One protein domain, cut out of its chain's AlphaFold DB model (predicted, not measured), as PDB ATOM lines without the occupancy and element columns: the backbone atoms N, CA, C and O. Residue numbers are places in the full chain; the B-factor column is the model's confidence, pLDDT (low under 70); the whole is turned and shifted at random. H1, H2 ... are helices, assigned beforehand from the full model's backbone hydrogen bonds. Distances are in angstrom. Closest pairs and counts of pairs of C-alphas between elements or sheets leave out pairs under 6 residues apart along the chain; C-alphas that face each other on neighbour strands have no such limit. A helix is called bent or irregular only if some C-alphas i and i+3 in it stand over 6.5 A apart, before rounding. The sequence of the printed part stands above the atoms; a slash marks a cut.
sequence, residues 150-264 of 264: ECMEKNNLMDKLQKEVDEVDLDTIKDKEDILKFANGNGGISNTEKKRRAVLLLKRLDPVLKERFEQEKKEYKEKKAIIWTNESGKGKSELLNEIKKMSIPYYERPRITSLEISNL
ATOM      1  N   GLU A 150      31.494  -0.897  57.475       77.19
ATOM      2  CA  GLU A 150      30.918  -1.401  56.221       77.19
ATOM      3  C   GLU A 150      31.630  -2.674  55.726       77.19
ATOM      4  O   GLU A 150      30.993  -3.619  55.251       77.19
ATOM      5  N   CYS A 151      32.959  -2.738  55.864       80.94
ATOM      6  CA  CYS A 151      33.738  -3.932  55.539       80.94
ATOM      7  C   CYS A 151      33.405  -5.117  56.459       80.94
ATOM      8  O   CYS A 151      33.232  -6.232  55.965       80.94
ATOM      9  N   MET A 152      33.274  -4.893  57.771       80.62
ATOM     10  CA  MET A 152      32.883  -5.938  58.725       80.62
ATOM     11  C   MET A 152      31.464  -6.444  58.464       80.62
ATOM     12  O   MET A 152      31.249  -7.651  58.408       80.62
ATOM     13  N   GLU A 153      30.505  -5.550  58.221       81.69
ATOM     14  CA  GLU A 153      29.133  -5.917  57.850       81.69
ATOM     15  C   GLU A 153      29.101  -6.756  56.571       81.69
ATOM     16  O   GLU A 153      28.423  -7.784  56.498       81.69
ATOM     17  N   LYS A 154      29.887  -6.357  55.564       82.19
ATOM     18  CA  LYS A 154      30.025  -7.114  54.321       82.19
ATOM     19  C   LYS A 154      30.614  -8.505  54.564       82.19
ATOM     20  O   LYS A 154      30.118  -9.454  53.959       82.19
ATOM     21  N   ASN A 155      31.643  -8.626  55.400       84.25
ATOM     22  CA  ASN A 155      32.262  -9.912  55.724       84.25
ATOM     23  C   ASN A 155      31.288 -10.813  56.489       84.25
ATOM     24  O   ASN A 155      31.063 -11.940  56.065       84.25
ATOM     25  N   ASN A 156      30.603 -10.280  57.504       84.06
ATOM     26  CA  ASN A 156      29.573 -11.002  58.253       84.06
ATOM     27  C   ASN A 156      28.451 -11.512  57.341       84.06
ATOM     28  O   ASN A 156      27.994 -12.646  57.484       84.06
ATOM     29  N   LEU A 157      28.019 -10.690  56.378       87.31
ATOM     30  CA  LEU A 157      27.055 -11.118  55.371       87.31
ATOM     31  C   LEU A 157      27.617 -12.273  54.535       87.31
ATOM     32  O   LEU A 157      26.931 -13.271  54.355       87.31
ATOM     33  N   MET A 158      28.849 -12.163  54.034       88.62
ATOM     34  CA  MET A 158      29.468 -13.232  53.242       88.62
ATOM     35  C   MET A 158      29.606 -14.538  54.031       88.62
ATOM     36  O   MET A 158      29.289 -15.587  53.481       88.62
ATOM     37  N   ASP A 159      29.994 -14.475  55.304       89.62
ATOM     38  CA  ASP A 159      30.115 -15.651  56.173       89.62
ATOM     39  C   ASP A 159      28.755 -16.300  56.436       89.62
ATOM     40  O   ASP A 159      28.622 -17.524  56.391       89.62
ATOM     41  N   LYS A 160      27.717 -15.485  56.660       90.62
ATOM     42  CA  LYS A 160      26.340 -15.972  56.783       90.62
ATOM     43  C   LYS A 160      25.895 -16.683  55.505       90.62
ATOM     44  O   LYS A 160      25.406 -17.804  55.575       90.62
ATOM     45  N   LEU A 161      26.096 -16.055  54.346       91.25
ATOM     46  CA  LEU A 161      25.732 -16.653  53.061       91.25
ATOM     47  C   LEU A 161      26.524 -17.932  52.776       91.25
ATOM     48  O   LEU A 161      25.977 -18.859  52.190       91.25
ATOM     49  N   GLN A 162      27.796 -17.988  53.178       91.56
ATOM     50  CA  GLN A 162      28.616 -19.184  53.021       91.56
ATOM     51  C   GLN A 162      28.044 -20.345  53.838       91.56
ATOM     52  O   GLN A 162      27.865 -21.421  53.283       91.56
ATOM     53  N   LYS A 163      27.669 -20.110  55.102       92.62
ATOM     54  CA  LYS A 163      27.004 -21.125  55.938       92.62
ATOM     55  C   LYS A 163      25.691 -21.603  55.325       92.62
ATOM     56  O   LYS A 163      25.481 -22.804  55.226       92.62
ATOM     57  N   GLU A 164      24.856 -20.676  54.850       91.19
ATOM     58  CA  GLU A 164      23.603 -21.026  54.170       91.19
ATOM     59  C   GLU A 164      23.862 -21.932  52.958       91.19
ATOM     60  O   GLU A 164      23.205 -22.952  52.808       91.19
ATOM     61  N   VAL A 165      24.841 -21.591  52.113       91.38
ATOM     62  CA  VAL A 165      25.236 -22.397  50.943       91.38
ATOM     63  C   VAL A 165      25.829 -23.750  51.349       91.38
ATOM     64  O   VAL A 165      25.663 -24.732  50.626       91.38
ATOM     65  N   ASP A 166      26.518 -23.817  52.486       89.94
ATOM     66  CA  ASP A 166      27.137 -25.046  52.974       89.94
ATOM     67  C   ASP A 166      26.116 -26.076  53.472       89.94
ATOM     68  O   ASP A 166      26.369 -27.278  53.368       89.94
ATOM     69  N   GLU A 167      24.963 -25.604  53.945       91.12
ATOM     70  CA  GLU A 167      23.826 -26.415  54.395       91.12
ATOM     71  C   GLU A 167      22.913 -26.873  53.243       91.12
ATOM     72  O   GLU A 167      22.056 -27.734  53.443       91.12
ATOM     73  N   VAL A 168      23.087 -26.334  52.028       91.31
ATOM     74  CA  VAL A 168      22.293 -26.741  50.860       91.31
ATOM     75  C   VAL A 168      22.672 -28.146  50.413       91.31
ATOM     76  O   VAL A 168      23.829 -28.423  50.084       91.31
ATOM     77  N   ASP A 169      21.660 -29.000  50.284       90.31
ATOM     78  CA  ASP A 169      21.778 -30.262  49.568       90.31
ATOM     79  C   ASP A 169      21.885 -30.003  48.053       90.31
ATOM     80  O   ASP A 169      20.908 -29.667  47.376       90.31
ATOM     81  N   LEU A 170      23.096 -30.146  47.514       89.56
ATOM     82  CA  LEU A 170      23.409 -29.874  46.109       89.56
ATOM     83  C   LEU A 170      22.727 -30.857  45.141       89.56
ATOM     84  O   LEU A 170      22.648 -30.566  43.944       89.56
ATOM     85  N   ASP A 171      22.220 -31.997  45.619       86.06
ATOM     86  CA  ASP A 171      21.454 -32.958  44.808       86.06
ATOM     87  C   ASP A 171      20.038 -32.473  44.493       86.06
ATOM     88  O   ASP A 171      19.444 -32.878  43.488       86.06
ATOM     89  N   THR A 172      19.532 -31.522  45.279       86.44
ATOM     90  CA  THR A 172      18.236 -30.885  45.024       86.44
ATOM     91  C   THR A 172      18.297 -29.821  43.930       86.44
ATOM     92  O   THR A 172      17.268 -29.519  43.332       86.44
ATOM     93  N   ILE A 173      19.486 -29.291  43.624       87.38
ATOM     94  CA  ILE A 173      19.681 -28.242  42.619       87.38
ATOM     95  C   ILE A 173      19.923 -28.883  41.250       87.38
ATOM     96  O   ILE A 173      20.983 -29.475  41.003       87.38
ATOM     97  N   LYS A 174      18.943 -28.752  40.352       82.38
ATOM     98  CA  LYS A 174      18.993 -29.358  39.010       82.38
ATOM     99  C   LYS A 174      19.129 -28.325  37.914       82.38
ATOM    100  O   LYS A 174      19.843 -28.557  36.940       82.38
ATOM    101  N   ASP A 175      18.455 -27.199  38.076       86.31
ATOM    102  CA  ASP A 175      18.352 -26.203  37.029       86.31
ATOM    103  C   ASP A 175      18.657 -24.787  37.526       86.31
ATOM    104  O   ASP A 175      19.061 -24.516  38.661       86.31
ATOM    105  N   LYS A 176      18.521 -23.853  36.592       89.12
ATOM    106  CA  LYS A 176      18.738 -22.437  36.837       89.12
ATOM    107  C   LYS A 176      17.663 -21.824  37.737       89.12
ATOM    108  O   LYS A 176      17.967 -20.873  38.457       89.12
ATOM    109  N   GLU A 177      16.435 -22.331  37.699       90.31
ATOM    110  CA  GLU A 177      15.332 -21.827  38.517       90.31
ATOM    111  C   GLU A 177      15.558 -22.159  39.989       90.31
ATOM    112  O   GLU A 177      15.310 -21.312  40.845       90.31
ATOM    113  N   ASP A 178      16.112 -23.331  40.292       90.94
ATOM    114  CA  ASP A 178      16.496 -23.720  41.651       90.94
ATOM    115  C   ASP A 178      17.558 -22.776  42.232       90.94
ATOM    116  O   ASP A 178      17.449 -22.313  43.371       90.94
ATOM    117  N   ILE A 179      18.549 -22.399  41.416       92.12
ATOM    118  CA  ILE A 179      19.578 -21.422  41.804       92.12
ATOM    119  C   ILE A 179      18.949 -20.048  42.073       92.12
ATOM    120  O   ILE A 179      19.330 -19.367  43.027       92.12
ATOM    121  N   LEU A 180      17.983 -19.631  41.250       92.31
ATOM    122  CA  LEU A 180      17.267 -18.365  41.427       92.31
ATOM    123  C   LEU A 180      16.363 -18.381  42.671       92.31
ATOM    124  O   LEU A 180      16.340 -17.394  43.407       92.31
ATOM    125  N   LYS A 181      15.680 -19.497  42.954       91.88
ATOM    126  CA  LYS A 181      14.887 -19.691  44.181       91.88
ATOM    127  C   LYS A 181      15.769 -19.581  45.420       91.88
ATOM    128  O   LYS A 181      15.442 -18.815  46.325       91.88
ATOM    129  N   PHE A 182      16.922 -20.253  45.427       92.00
ATOM    130  CA  PHE A 182      17.902 -20.122  46.509       92.00
ATOM    131  C   PHE A 182      18.397 -18.675  46.659       92.00
ATOM    132  O   PHE A 182      18.473 -18.136  47.764       92.00
ATOM    133  N   ALA A 183      18.699 -18.015  45.538       91.38
ATOM    134  CA  ALA A 183      19.160 -16.632  45.536       91.38
ATOM    135  C   ALA A 183      18.115 -15.645  46.080       91.38
ATOM    136  O   ALA A 183      18.506 -14.628  46.656       91.38
ATOM    137  N   ASN A 184      16.817 -15.932  45.923       89.94
ATOM    138  CA  ASN A 184      15.734 -15.074  46.409       89.94
ATOM    139  C   ASN A 184      15.552 -15.133  47.939       89.94
ATOM    140  O   ASN A 184      15.083 -14.164  48.538       89.94
ATOM    141  N   GLY A 185      15.953 -16.241  48.575       84.00
ATOM    142  CA  GLY A 185      15.819 -16.445  50.020       84.00
ATOM    143  C   GLY A 185      14.378 -16.261  50.515       84.00
ATOM    144  O   GLY A 185      13.424 -16.601  49.820       84.00
ATOM    145  N   ASN A 186      14.212 -15.665  51.702       77.88
ATOM    146  CA  ASN A 186      12.900 -15.418  52.324       77.88
ATOM    147  C   ASN A 186      12.155 -14.181  51.766       77.88
ATOM    148  O   ASN A 186      11.198 -13.712  52.380       77.88
ATOM    149  N   GLY A 187      12.580 -13.643  50.618       71.69
ATOM    150  CA  GLY A 187      12.030 -12.411  50.045       71.69
ATOM    151  C   GLY A 187      12.499 -11.138  50.768       71.69
ATOM    152  O   GLY A 187      13.013 -11.175  51.883       71.69
ATOM    153  N   GLY A 188      12.380  -9.984  50.101       76.38
ATOM    154  CA  GLY A 188      12.765  -8.675  50.666       76.38
ATOM    155  C   GLY A 188      14.274  -8.388  50.713       76.38
ATOM    156  O   GLY A 188      14.702  -7.423  51.341       76.38
ATOM    157  N   ILE A 189      15.087  -9.209  50.046       88.12
ATOM    158  CA  ILE A 189      16.550  -9.108  50.036       88.12
ATOM    159  C   ILE A 189      17.030  -8.228  48.868       88.12
ATOM    160  O   ILE A 189      16.468  -8.262  47.773       88.12
ATOM    161  N   SER A 190      18.106  -7.457  49.074       88.69
ATOM    162  CA  SER A 190      18.679  -6.598  48.027       88.69
ATOM    163  C   SER A 190      19.209  -7.395  46.827       88.69
ATOM    164  O   SER A 190      19.803  -8.464  46.982       88.69
ATOM    165  N   ASN A 191      19.116  -6.827  45.619       89.19
ATOM    166  CA  ASN A 191      19.674  -7.442  44.404       89.19
ATOM    167  C   ASN A 191      21.172  -7.769  44.527       89.19
ATOM    168  O   ASN A 191      21.650  -8.739  43.944       89.19
ATOM    169  N   THR A 192      21.926  -6.975  45.290       88.00
ATOM    170  CA  THR A 192      23.351  -7.224  45.546       88.00
ATOM    171  C   THR A 192      23.562  -8.500  46.356       88.00
ATOM    172  O   THR A 192      24.455  -9.285  46.037       88.00
ATOM    173  N   GLU A 193      22.744  -8.731  47.378       90.00
ATOM    174  CA  GLU A 193      22.805  -9.957  48.172       90.00
ATOM    175  C   GLU A 193      22.291 -11.164  47.376       90.00
ATOM    176  O   GLU A 193      22.983 -12.182  47.353       90.00
ATOM    177  N   LYS A 194      21.189 -11.030  46.618       92.25
ATOM    178  CA  LYS A 194      20.710 -12.085  45.699       92.25
ATOM    179  C   LYS A 194      21.814 -12.527  44.724       92.25
ATOM    180  O   LYS A 194      22.069 -13.718  44.555       92.25
ATOM    181  N   LYS A 195      22.555 -11.572  44.138       90.94
ATOM    182  CA  LYS A 195      23.724 -11.867  43.282       90.94
ATOM    183  C   LYS A 195      24.817 -12.628  44.032       90.94
ATOM    184  O   LYS A 195      25.369 -13.581  43.488       90.94
ATOM    185  N   ARG A 196      25.150 -12.222  45.262       90.88
ATOM    186  CA  ARG A 196      26.179 -12.896  46.076       90.88
ATOM    187  C   ARG A 196      25.773 -14.329  46.419       90.88
ATOM    188  O   ARG A 196      26.594 -15.223  46.232       90.88
ATOM    189  N   ARG A 197      24.513 -14.548  46.816       92.25
ATOM    190  CA  ARG A 197      23.920 -15.876  47.057       92.25
ATOM    191  C   ARG A 197      24.075 -16.783  45.837       92.25
ATOM    192  O   ARG A 197      24.681 -17.846  45.939       92.25
ATOM    193  N   ALA A 198      23.617 -16.322  44.669       92.44
ATOM    194  CA  ALA A 198      23.716 -17.080  43.421       92.44
ATOM    195  C   ALA A 198      25.170 -17.426  43.059       92.44
ATOM    196  O   ALA A 198      25.468 -18.557  42.687       92.44
ATOM    197  N   VAL A 199      26.096 -16.467  43.187       92.00
ATOM    198  CA  VAL A 199      27.516 -16.682  42.864       92.00
ATOM    199  C   VAL A 199      28.172 -17.687  43.810       92.00
ATOM    200  O   VAL A 199      28.954 -18.518  43.348       92.00
ATOM    201  N   LEU A 200      27.884 -17.622  45.111       92.44
ATOM    202  CA  LEU A 200      28.417 -18.577  46.087       92.44
ATOM    203  C   LEU A 200      27.888 -19.990  45.828       92.44
ATOM    204  O   LEU A 200      28.688 -20.922  45.744       92.44
ATOM    205  N   LEU A 201      26.579 -20.135  45.598       93.31
ATOM    206  CA  LEU A 201      25.988 -21.429  45.259       93.31
ATOM    207  C   LEU A 201      26.589 -21.992  43.965       93.31
ATOM    208  O   LEU A 201      27.029 -23.136  43.943       93.31
ATOM    209  N   LEU A 202      26.705 -21.180  42.909       92.12
ATOM    210  CA  LEU A 202      27.322 -21.593  41.642       92.12
ATOM    211  C   LEU A 202      28.772 -22.056  41.809       92.12
ATOM    212  O   LEU A 202      29.201 -22.980  41.120       92.12
ATOM    213  N   LYS A 203      29.547 -21.416  42.693       91.50
ATOM    214  CA  LYS A 203      30.922 -21.841  42.988       91.50
ATOM    215  C   LYS A 203      30.958 -23.210  43.661       91.50
ATOM    216  O   LYS A 203      31.816 -24.012  43.305       91.50
ATOM    217  N   ARG A 204      30.042 -23.467  44.596       90.75
ATOM    218  CA  ARG A 204      29.932 -24.757  45.290       90.75
ATOM    219  C   ARG A 204      29.370 -25.861  44.386       90.75
ATOM    220  O   ARG A 204      29.794 -27.004  44.492       90.75
ATOM    221  N   LEU A 205      28.476 -25.509  43.464       91.12
ATOM    222  CA  LEU A 205      27.813 -26.435  42.543       91.12
ATOM    223  C   LEU A 205      28.703 -26.856  41.355       91.12
ATOM    224  O   LEU A 205      28.602 -27.985  40.888       91.12
ATOM    225  N   ASP A 206      29.601 -25.985  40.875       89.88
ATOM    226  CA  ASP A 206      30.494 -26.257  39.730       89.88
ATOM    227  C   ASP A 206      31.292 -27.580  39.823       89.88
ATOM    228  O   ASP A 206      31.297 -28.321  38.838       89.88
ATOM    229  N   PRO A 207      31.951 -27.936  40.949       90.25
ATOM    230  CA  PRO A 207      32.633 -29.227  41.058       90.25
ATOM    231  C   PRO A 207      31.665 -30.416  40.987       90.25
ATOM    232  O   PRO A 207      31.970 -31.393  40.307       90.25
ATOM    233  N   VAL A 208      30.486 -30.311  41.605       88.94
ATOM    234  CA  VAL A 208      29.471 -31.378  41.602       88.94
ATOM    235  C   VAL A 208      28.915 -31.604  40.198       88.94
ATOM    236  O   VAL A 208      28.812 -32.740  39.743       88.94
ATOM    237  N   LEU A 209      28.620 -30.532  39.457       88.00
ATOM    238  CA  LEU A 209      28.151 -30.642  38.072       88.00
ATOM    239  C   LEU A 209      29.205 -31.266  37.156       88.00
ATOM    240  O   LEU A 209      28.867 -32.061  36.280       88.00
ATOM    241  N   LYS A 210      30.484 -30.927  37.356       90.12
ATOM    242  CA  LYS A 210      31.586 -31.553  36.615       90.12
ATOM    243  C   LYS A 210      31.686 -33.044  36.907       90.12
ATOM    244  O   LYS A 210      31.897 -33.822  35.982       90.12
ATOM    245  N   GLU A 211      31.531 -33.435  38.168       90.75
ATOM    246  CA  GLU A 211      31.565 -34.840  38.560       90.75
ATOM    247  C   GLU A 211      30.400 -35.628  37.948       90.75
ATOM    248  O   GLU A 211      30.643 -36.651  37.305       90.75
ATOM    249  N   ARG A 212      29.166 -35.111  38.048       88.31
ATOM    250  CA  ARG A 212      27.977 -35.707  37.410       88.31
ATOM    251  C   ARG A 212      28.176 -35.875  35.904       88.31
ATOM    252  O   ARG A 212      27.959 -36.954  35.365       88.31
ATOM    253  N   PHE A 213      28.679 -34.841  35.232       90.44
ATOM    254  CA  PHE A 213      28.957 -34.903  33.799       90.44
ATOM    255  C   PHE A 213      30.010 -35.960  33.436       90.44
ATOM    256  O   PHE A 213      29.853 -36.690  32.456       90.44
ATOM    257  N   GLU A 214      31.096 -36.070  34.205       92.31
ATOM    258  CA  GLU A 214      32.109 -37.096  33.949       92.31
ATOM    259  C   GLU A 214      31.577 -38.514  34.214       92.31
ATOM    260  O   GLU A 214      31.960 -39.444  33.499       92.31
ATOM    261  N   GLN A 215      30.660 -38.695  35.171       91.50
ATOM    262  CA  GLN A 215      29.949 -39.963  35.379       91.50
ATOM    263  C   GLN A 215      29.040 -40.302  34.186       91.50
ATOM    264  O   GLN A 215      29.201 -41.364  33.583       91.50
ATOM    265  N   GLU A 216      28.181 -39.375  33.752       90.31
ATOM    266  CA  GLU A 216      27.309 -39.562  32.579       90.31
ATOM    267  C   GLU A 216      28.107 -39.882  31.307       90.31
ATOM    268  O   GLU A 216      27.731 -40.727  30.491       90.31
ATOM    269  N   LYS A 217      29.262 -39.236  31.137       92.50
ATOM    270  CA  LYS A 217      30.173 -39.475  30.015       92.50
ATOM    271  C   LYS A 217      30.819 -40.857  30.064       92.50
ATOM    272  O   LYS A 217      31.051 -41.440  29.000       92.50
ATOM    273  N   LYS A 218      31.133 -41.381  31.254       92.00
ATOM    274  CA  LYS A 218      31.603 -42.768  31.421       92.00
ATOM    275  C   LYS A 218      30.503 -43.749  31.033       92.00
ATOM    276  O   LYS A 218      30.736 -44.569  30.147       92.00
ATOM    277  N   GLU A 219      29.296 -43.579  31.568       91.56
ATOM    278  CA  GLU A 219      28.153 -44.432  31.222       91.56
ATOM    279  C   GLU A 219      27.830 -44.405  29.725       91.56
ATOM    280  O   GLU A 219      27.558 -45.438  29.117       91.56
ATOM    281  N   TYR A 220      27.877 -43.224  29.102       91.38
ATOM    282  CA  TYR A 220      27.666 -43.083  27.664       91.38
ATOM    283  C   TYR A 220      28.701 -43.882  26.860       91.38
ATOM    284  O   TYR A 220      28.345 -44.557  25.892       91.38
ATOM    285  N   LYS A 221      29.979 -43.844  27.260       90.62
ATOM    286  CA  LYS A 221      31.044 -44.625  26.608       90.62
ATOM    287  C   LYS A 221      30.840 -46.126  26.786       90.62
ATOM    288  O   LYS A 221      31.021 -46.856  25.818       90.62
ATOM    289  N   GLU A 222      30.453 -46.567  27.979       90.50
ATOM    290  CA  GLU A 222      30.177 -47.976  28.277       90.50
ATOM    291  C   GLU A 222      28.984 -48.491  27.470       90.50
ATOM    292  O   GLU A 222      29.118 -49.469  26.738       90.50
ATOM    293  N   LYS A 223      27.852 -47.776  27.495       87.69
ATOM    294  CA  LYS A 223      26.658 -48.101  26.693       87.69
ATOM    295  C   LYS A 223      26.985 -48.139  25.198       87.69
ATOM    296  O   LYS A 223      26.593 -49.070  24.500       87.69
ATOM    297  N   LYS A 224      27.767 -47.170  24.707       87.62
ATOM    298  CA  LYS A 224      28.225 -47.143  23.313       87.62
ATOM    299  C   LYS A 224      29.124 -48.339  22.984       87.62
ATOM    300  O   LYS A 224      28.986 -48.902  21.904       87.62
ATOM    301  N   ALA A 225      30.036 -48.719  23.878       86.00
ATOM    302  CA  ALA A 225      30.911 -49.875  23.688       86.00
ATOM    303  C   ALA A 225      30.116 -51.190  23.651       86.00
ATOM    304  O   ALA A 225      30.353 -52.000  22.764       86.00
ATOM    305  N   ILE A 226      29.128 -51.347  24.538       85.06
ATOM    306  CA  ILE A 226      28.223 -52.505  24.575       85.06
ATOM    307  C   ILE A 226      27.495 -52.687  23.238       85.06
ATOM    308  O   ILE A 226      27.460 -53.797  22.711       85.06
ATOM    309  N   ILE A 227      26.961 -51.603  22.662       83.62
ATOM    310  CA  ILE A 227      26.302 -51.644  21.345       83.62
ATOM    311  C   ILE A 227      27.280 -52.138  20.269       83.62
ATOM    312  O   ILE A 227      26.918 -52.954  19.431       83.62
ATOM    313  N   TRP A 228      28.547 -51.711  20.316       78.81
ATOM    314  CA  TRP A 228      29.568 -52.178  19.372       78.81
ATOM    315  C   TRP A 228      29.971 -53.650  19.545       78.81
ATOM    316  O   TRP A 228      30.425 -54.244  18.568       78.81
ATOM    317  N   THR A 229      29.849 -54.235  20.743       77.69
ATOM    318  CA  THR A 229      30.354 -55.590  21.037       77.69
ATOM    319  C   THR A 229      29.288 -56.682  21.064       77.69
ATOM    320  O   THR A 229      29.607 -57.820  20.733       77.69
ATOM    321  N   ASN A 230      28.047 -56.381  21.462       65.88
ATOM    322  CA  ASN A 230      27.054 -57.415  21.788       65.88
ATOM    323  C   ASN A 230      26.162 -57.856  20.622       65.88
ATOM    324  O   ASN A 230      25.417 -58.822  20.762       65.88
ATOM    325  N   GLU A 231      26.234 -57.202  19.465       61.97
ATOM    326  CA  GLU A 231      25.318 -57.490  18.360       61.97
ATOM    327  C   GLU A 231      26.032 -58.163  17.196       61.97
ATOM    328  O   GLU A 231      26.172 -57.624  16.096       61.97
ATOM    329  N   SER A 232      26.477 -59.393  17.456       54.81
ATOM    330  CA  SER A 232      26.933 -60.343  16.442       54.81
ATOM    331  C   SER A 232      25.772 -60.689  15.499       54.81
ATOM    332  O   SER A 232      25.077 -61.683  15.690       54.81
ATOM    333  N   GLY A 233      25.521 -59.820  14.518       65.25
ATOM    334  CA  GLY A 233      24.466 -59.991  13.515       65.25
ATOM    335  C   GLY A 233      23.885 -58.695  12.945       65.25
ATOM    336  O   GLY A 233      23.341 -58.740  11.845       65.25
ATOM    337  N   LYS A 234      24.022 -57.548  13.629       67.81
ATOM    338  CA  LYS A 234      23.523 -56.265  13.104       67.81
ATOM    339  C   LYS A 234      24.507 -55.616  12.134       67.81
ATOM    340  O   LYS A 234      25.726 -55.644  12.321       67.81
ATOM    341  N   GLY A 235      23.972 -55.009  11.077       76.19
ATOM    342  CA  GLY A 235      24.775 -54.265  10.107       76.19
ATOM    343  C   GLY A 235      25.354 -52.984  10.719       76.19
ATOM    344  O   GLY A 235      24.745 -52.368  11.591       76.19
ATOM    345  N   LYS A 236      26.507 -52.504  10.223       78.69
ATOM    346  CA  LYS A 236      27.125 -51.236  10.688       78.69
ATOM    347  C   LYS A 236      26.150 -50.046  10.685       78.69
ATOM    348  O   LYS A 236      26.271 -49.154  11.519       78.69
ATOM    349  N   SER A 237      25.204 -50.020   9.746       80.50
ATOM    350  CA  SER A 237      24.163 -48.992   9.626       80.50
ATOM    351  C   SER A 237      23.155 -49.010  10.780       80.50
ATOM    352  O   SER A 237      22.708 -47.949  11.210       80.50
ATOM    353  N   GLU A 238      22.816 -50.187  11.300       81.12
ATOM    354  CA  GLU A 238      21.856 -50.358  12.396       81.12
ATOM    355  C   GLU A 238      22.475 -49.927  13.729       81.12
ATOM    356  O   GLU A 238      21.876 -49.128  14.449       81.12
ATOM    357  N   LEU A 239      23.728 -50.322  13.976       81.38
ATOM    358  CA  LEU A 239      24.514 -49.876  15.135       81.38
ATOM    359  C   LEU A 239      24.669 -48.349  15.174       81.38
ATOM    360  O   LEU A 239      24.511 -47.710  16.214       81.38
ATOM    361  N   LEU A 240      24.935 -47.731  14.017       81.81
ATOM    362  CA  LEU A 240      25.015 -46.274  13.889       81.81
ATOM    363  C   LEU A 240      23.689 -45.582  14.220       81.81
ATOM    364  O   LEU A 240      23.699 -44.510  14.826       81.81
ATOM    365  N   ASN A 241      22.560 -46.173  13.829       84.19
ATOM    366  CA  ASN A 241      21.242 -45.626  14.136       84.19
ATOM    367  C   ASN A 241      20.903 -45.734  15.627       84.19
ATOM    368  O   ASN A 241      20.264 -44.827  16.155       84.19
ATOM    369  N   GLU A 242      21.347 -46.781  16.320       82.88
ATOM    370  CA  GLU A 242      21.163 -46.902  17.773       82.88
ATOM    371  C   GLU A 242      22.027 -45.913  18.551       82.88
ATOM    372  O   GLU A 242      21.518 -45.213  19.425       82.88
ATOM    373  N   ILE A 243      23.294 -45.745  18.165       82.81
ATOM    374  CA  ILE A 243      24.179 -44.748  18.786       82.81
ATOM    375  C   ILE A 243      23.644 -43.326  18.569       82.81
ATOM    376  O   ILE A 243      23.707 -42.507  19.480       82.81
ATOM    377  N   LYS A 244      23.079 -43.022  17.392       84.62
ATOM    378  CA  LYS A 244      22.454 -41.713  17.121       84.62
ATOM    379  C   LYS A 244      21.223 -41.429  17.985       84.62
ATOM    380  O   LYS A 244      20.897 -40.262  18.175       84.62
ATOM    381  N   LYS A 245      20.533 -42.462  18.477       86.12
ATOM    382  CA  LYS A 245      19.387 -42.315  19.390       86.12
ATOM    383  C   LYS A 245      19.818 -42.076  20.840       86.12
ATOM    384  O   LYS A 245      18.992 -41.653  21.642       86.12
ATOM    385  N   MET A 246      21.078 -42.341  21.188       84.31
ATOM    386  CA  MET A 246      21.597 -42.060  22.526       84.31
ATOM    387  C   MET A 246      21.772 -40.553  22.727       84.31
ATOM    388  O   MET A 246      22.322 -39.863  21.866       84.31
ATOM    389  N   SER A 247      21.372 -40.039  23.892       83.31
ATOM    390  CA  SER A 247      21.688 -38.661  24.265       83.31
ATOM    391  C   SER A 247      23.184 -38.532  24.533       83.31
ATOM    392  O   SER A 247      23.737 -39.240  25.377       83.31
ATOM    393  N   ILE A 248      23.838 -37.615  23.826       85.62
ATOM    394  CA  ILE A 248      25.235 -37.273  24.087       85.62
ATOM    395  C   ILE A 248      25.261 -36.369  25.327       85.62
ATOM    396  O   ILE A 248      24.623 -35.315  25.287       85.62
ATOM    397  N   PRO A 249      25.980 -36.740  26.403       85.69
ATOM    398  CA  PRO A 249      26.112 -35.884  27.577       85.69
ATOM    399  C   PRO A 249      26.708 -34.531  27.186       85.69
ATOM    400  O   PRO A 249      27.696 -34.470  26.443       85.69
ATOM    401  N   TYR A 250      26.136 -33.450  27.708       83.88
ATOM    402  CA  TYR A 250      26.593 -32.088  27.456       83.88
ATOM    403  C   TYR A 250      26.767 -31.348  28.779       83.88
ATOM    404  O   TYR A 250      25.833 -31.248  29.569       83.88
ATOM    405  N   TYR A 251      27.972 -30.829  29.020       83.25
ATOM    406  CA  TYR A 251      28.239 -30.002  30.191       83.25
ATOM    407  C   TYR A 251      27.838 -28.562  29.898       83.25
ATOM    408  O   TYR A 251      28.557 -27.842  29.198       83.25
ATOM    409  N   GLU A 252      26.727 -28.128  30.479       80.75
ATOM    410  CA  GLU A 252      26.349 -26.723  30.486       80.75
ATOM    411  C   GLU A 252      26.520 -26.139  31.883       80.75
ATOM    412  O   GLU A 252      25.896 -26.573  32.848       80.75
ATOM    413  N   ARG A 253      27.374 -25.118  31.998       83.31
ATOM    414  CA  ARG A 253      27.511 -24.380  33.252       83.31
ATOM    415  C   ARG A 253      26.348 -23.390  33.383       83.31
ATOM    416  O   ARG A 253      26.270 -22.486  32.542       83.31
ATOM    417  N   PRO A 254      25.524 -23.462  34.445       85.69
ATOM    418  CA  PRO A 254      24.435 -22.517  34.639       85.69
ATOM    419  C   PRO A 254      24.968 -21.084  34.723       85.69
ATOM    420  O   PRO A 254      25.937 -20.795  35.434       85.69
ATOM    421  N   ARG A 255      24.336 -20.167  33.988       86.69
ATOM    422  CA  ARG A 255      24.654 -18.735  34.016       86.69
ATOM    423  C   ARG A 255      23.464 -17.969  34.558       86.69
ATOM    424  O   ARG A 255      22.380 -18.066  33.995       86.69
ATOM    425  N   ILE A 256      23.688 -17.180  35.601       89.06
ATOM    426  CA  ILE A 256      22.691 -16.283  36.192       89.06
ATOM    427  C   ILE A 256      23.037 -14.854  35.774       89.06
ATOM    428  O   ILE A 256      24.157 -14.390  35.998       89.06
ATOM    429  N   THR A 257      22.094 -14.156  35.151       88.94
ATOM    430  CA  THR A 257      22.283 -12.769  34.713       88.94
ATOM    431  C   THR A 257      21.779 -11.776  35.758       88.94
ATOM    432  O   THR A 257      20.958 -12.090  36.620       88.94
ATOM    433  N   SER A 258      22.256 -10.532  35.674       87.00
ATOM    434  CA  SER A 258      21.759  -9.465  36.553       87.00
ATOM    435  C   SER A 258      20.277  -9.159  36.333       87.00
ATOM    436  O   SER A 258      19.621  -8.779  37.296       87.00
ATOM    437  N   LEU A 259      19.779  -9.329  35.103       89.69
ATOM    438  CA  LEU A 259      18.378  -9.104  34.745       89.69
ATOM    439  C   LEU A 259      17.462 -10.149  35.391       89.69
ATOM    440  O   LEU A 259      16.406  -9.818  35.915       89.69
ATOM    441  N   GLU A 260      17.893 -11.407  35.406       89.31
ATOM    442  CA  GLU A 260      17.136 -12.480  36.055       89.31
ATOM    443  C   GLU A 260      17.054 -12.262  37.559       89.31
ATOM    444  O   GLU A 260      15.980 -12.398  38.121       89.31
ATOM    445  N   ILE A 261      18.147 -11.827  38.193       89.94
ATOM    446  CA  ILE A 261      18.135 -11.484  39.619       89.94
ATOM    447  C   ILE A 261      17.216 -10.295  39.922       89.94
ATOM    448  O   ILE A 261      16.555 -10.300  40.956       89.94
ATOM    449  N   SER A 262      17.175  -9.274  39.058       86.50
ATOM    450  CA  SER A 262      16.301  -8.113  39.277       86.50
ATOM    451  C   SER A 262      14.817  -8.421  39.100       86.50
ATOM    452  O   SER A 262      13.997  -7.635  39.561       86.50
ATOM    453  N   ASN A 263      14.486  -9.531  38.436       86.06
ATOM    454  CA  ASN A 263      13.113  -9.961  38.180       86.06
ATOM    455  C   ASN A 263      12.581 -10.953  39.239       86.06
ATOM    456  O   ASN A 263      11.454 -11.422  39.094       86.06
ATOM    457  N   LEU A 264      13.378 -11.279  40.267       83.00
ATOM    458  CA  LEU A 264      12.991 -12.096  41.432       83.00
ATOM    459  C   LEU A 264      12.348 -11.263  42.537       83.00
ATOM    460  O   LEU A 264      11.537 -11.831  43.297       83.00
TER     461      LEU A 264
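This is residues 150 to 264 of the 264 residues of an uncharacterized protein of viral metagenome (UniProt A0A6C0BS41). What does the model look like? A long, bent helix, H3, runs most of the length of a rod: H1, H2 and small H5 gather round its first arm, H3a, while H4 folds back on the end of its second arm, H3b, as a hairpin. From H4, residues 246 to 257 lead back to H5. What is it made of? The printed part has 115 residues with five named helices, in the order H1 to H5, and no named strand: all helix. It is extended, with a radius of gyration of the C-alphas of 20.9 A and spans of 72 by 25 by 20 A.

Is the hub straight? H3, residues 191 to 230, was assigned as one helix by its hydrogen bonds but is bent: C-alphas 204 and 207 are 6.7 A apart, and its arms H3a, residues 191 to 204, and H3b, residues 207 to 230, stand at a steep tilt of 44 degrees. What touches H3a? H1, residues 150 to 166, touches it with residues 158 to 165 alone, the same way at a steep tilt of 46 degrees; their closest C-alphas, of Val 165 and Leu 201, are 5.8 A apart. H2, residues 176 to 184, touches it, opposite ways at a steep tilt of 51 degrees, the closest C-alphas being those of Ala 183 and Lys 194, 4.8 A. H5, residues 258 to 262, touches residues 191 to 195 of H3a alone, the closest C-alphas being those of Asn 191 and Ser 262, 6.2 A. What touches H3b? H4, residues 236 to 245, forms a helical hairpin with it at a shallow tilt of 25 degrees, opposite ways, touching residues 224 to 228 alone; the closest C-alphas, of Lys 224 and Ile 243, are 6.5 A apart. Are the backbones in range? Every O i to N i+4 pair is within hydrogen-bond range in H1, H2, H3a, H3b, H4 and H5.

How long are the longer pieces? From first to last C-alpha H3b measures 34.6 A, H1 24.2 A and H3a 20.1 A. Where are the anchors? C-alpha 150 of H1 is at (30.918, -1.401, 56.221), and C-alpha 262 of H5 at (16.301, -8.113, 39.277).

How far does it reach? The two C-alphas farthest apart, of Glu 150 and Gly 233, are 72.8 A apart. Are there cuts or long links? The printed part has no cut, and H4 to H5 is a long link of 12 residues. Where is confidence low? Residues 230 to 234 have pLDDT under 70.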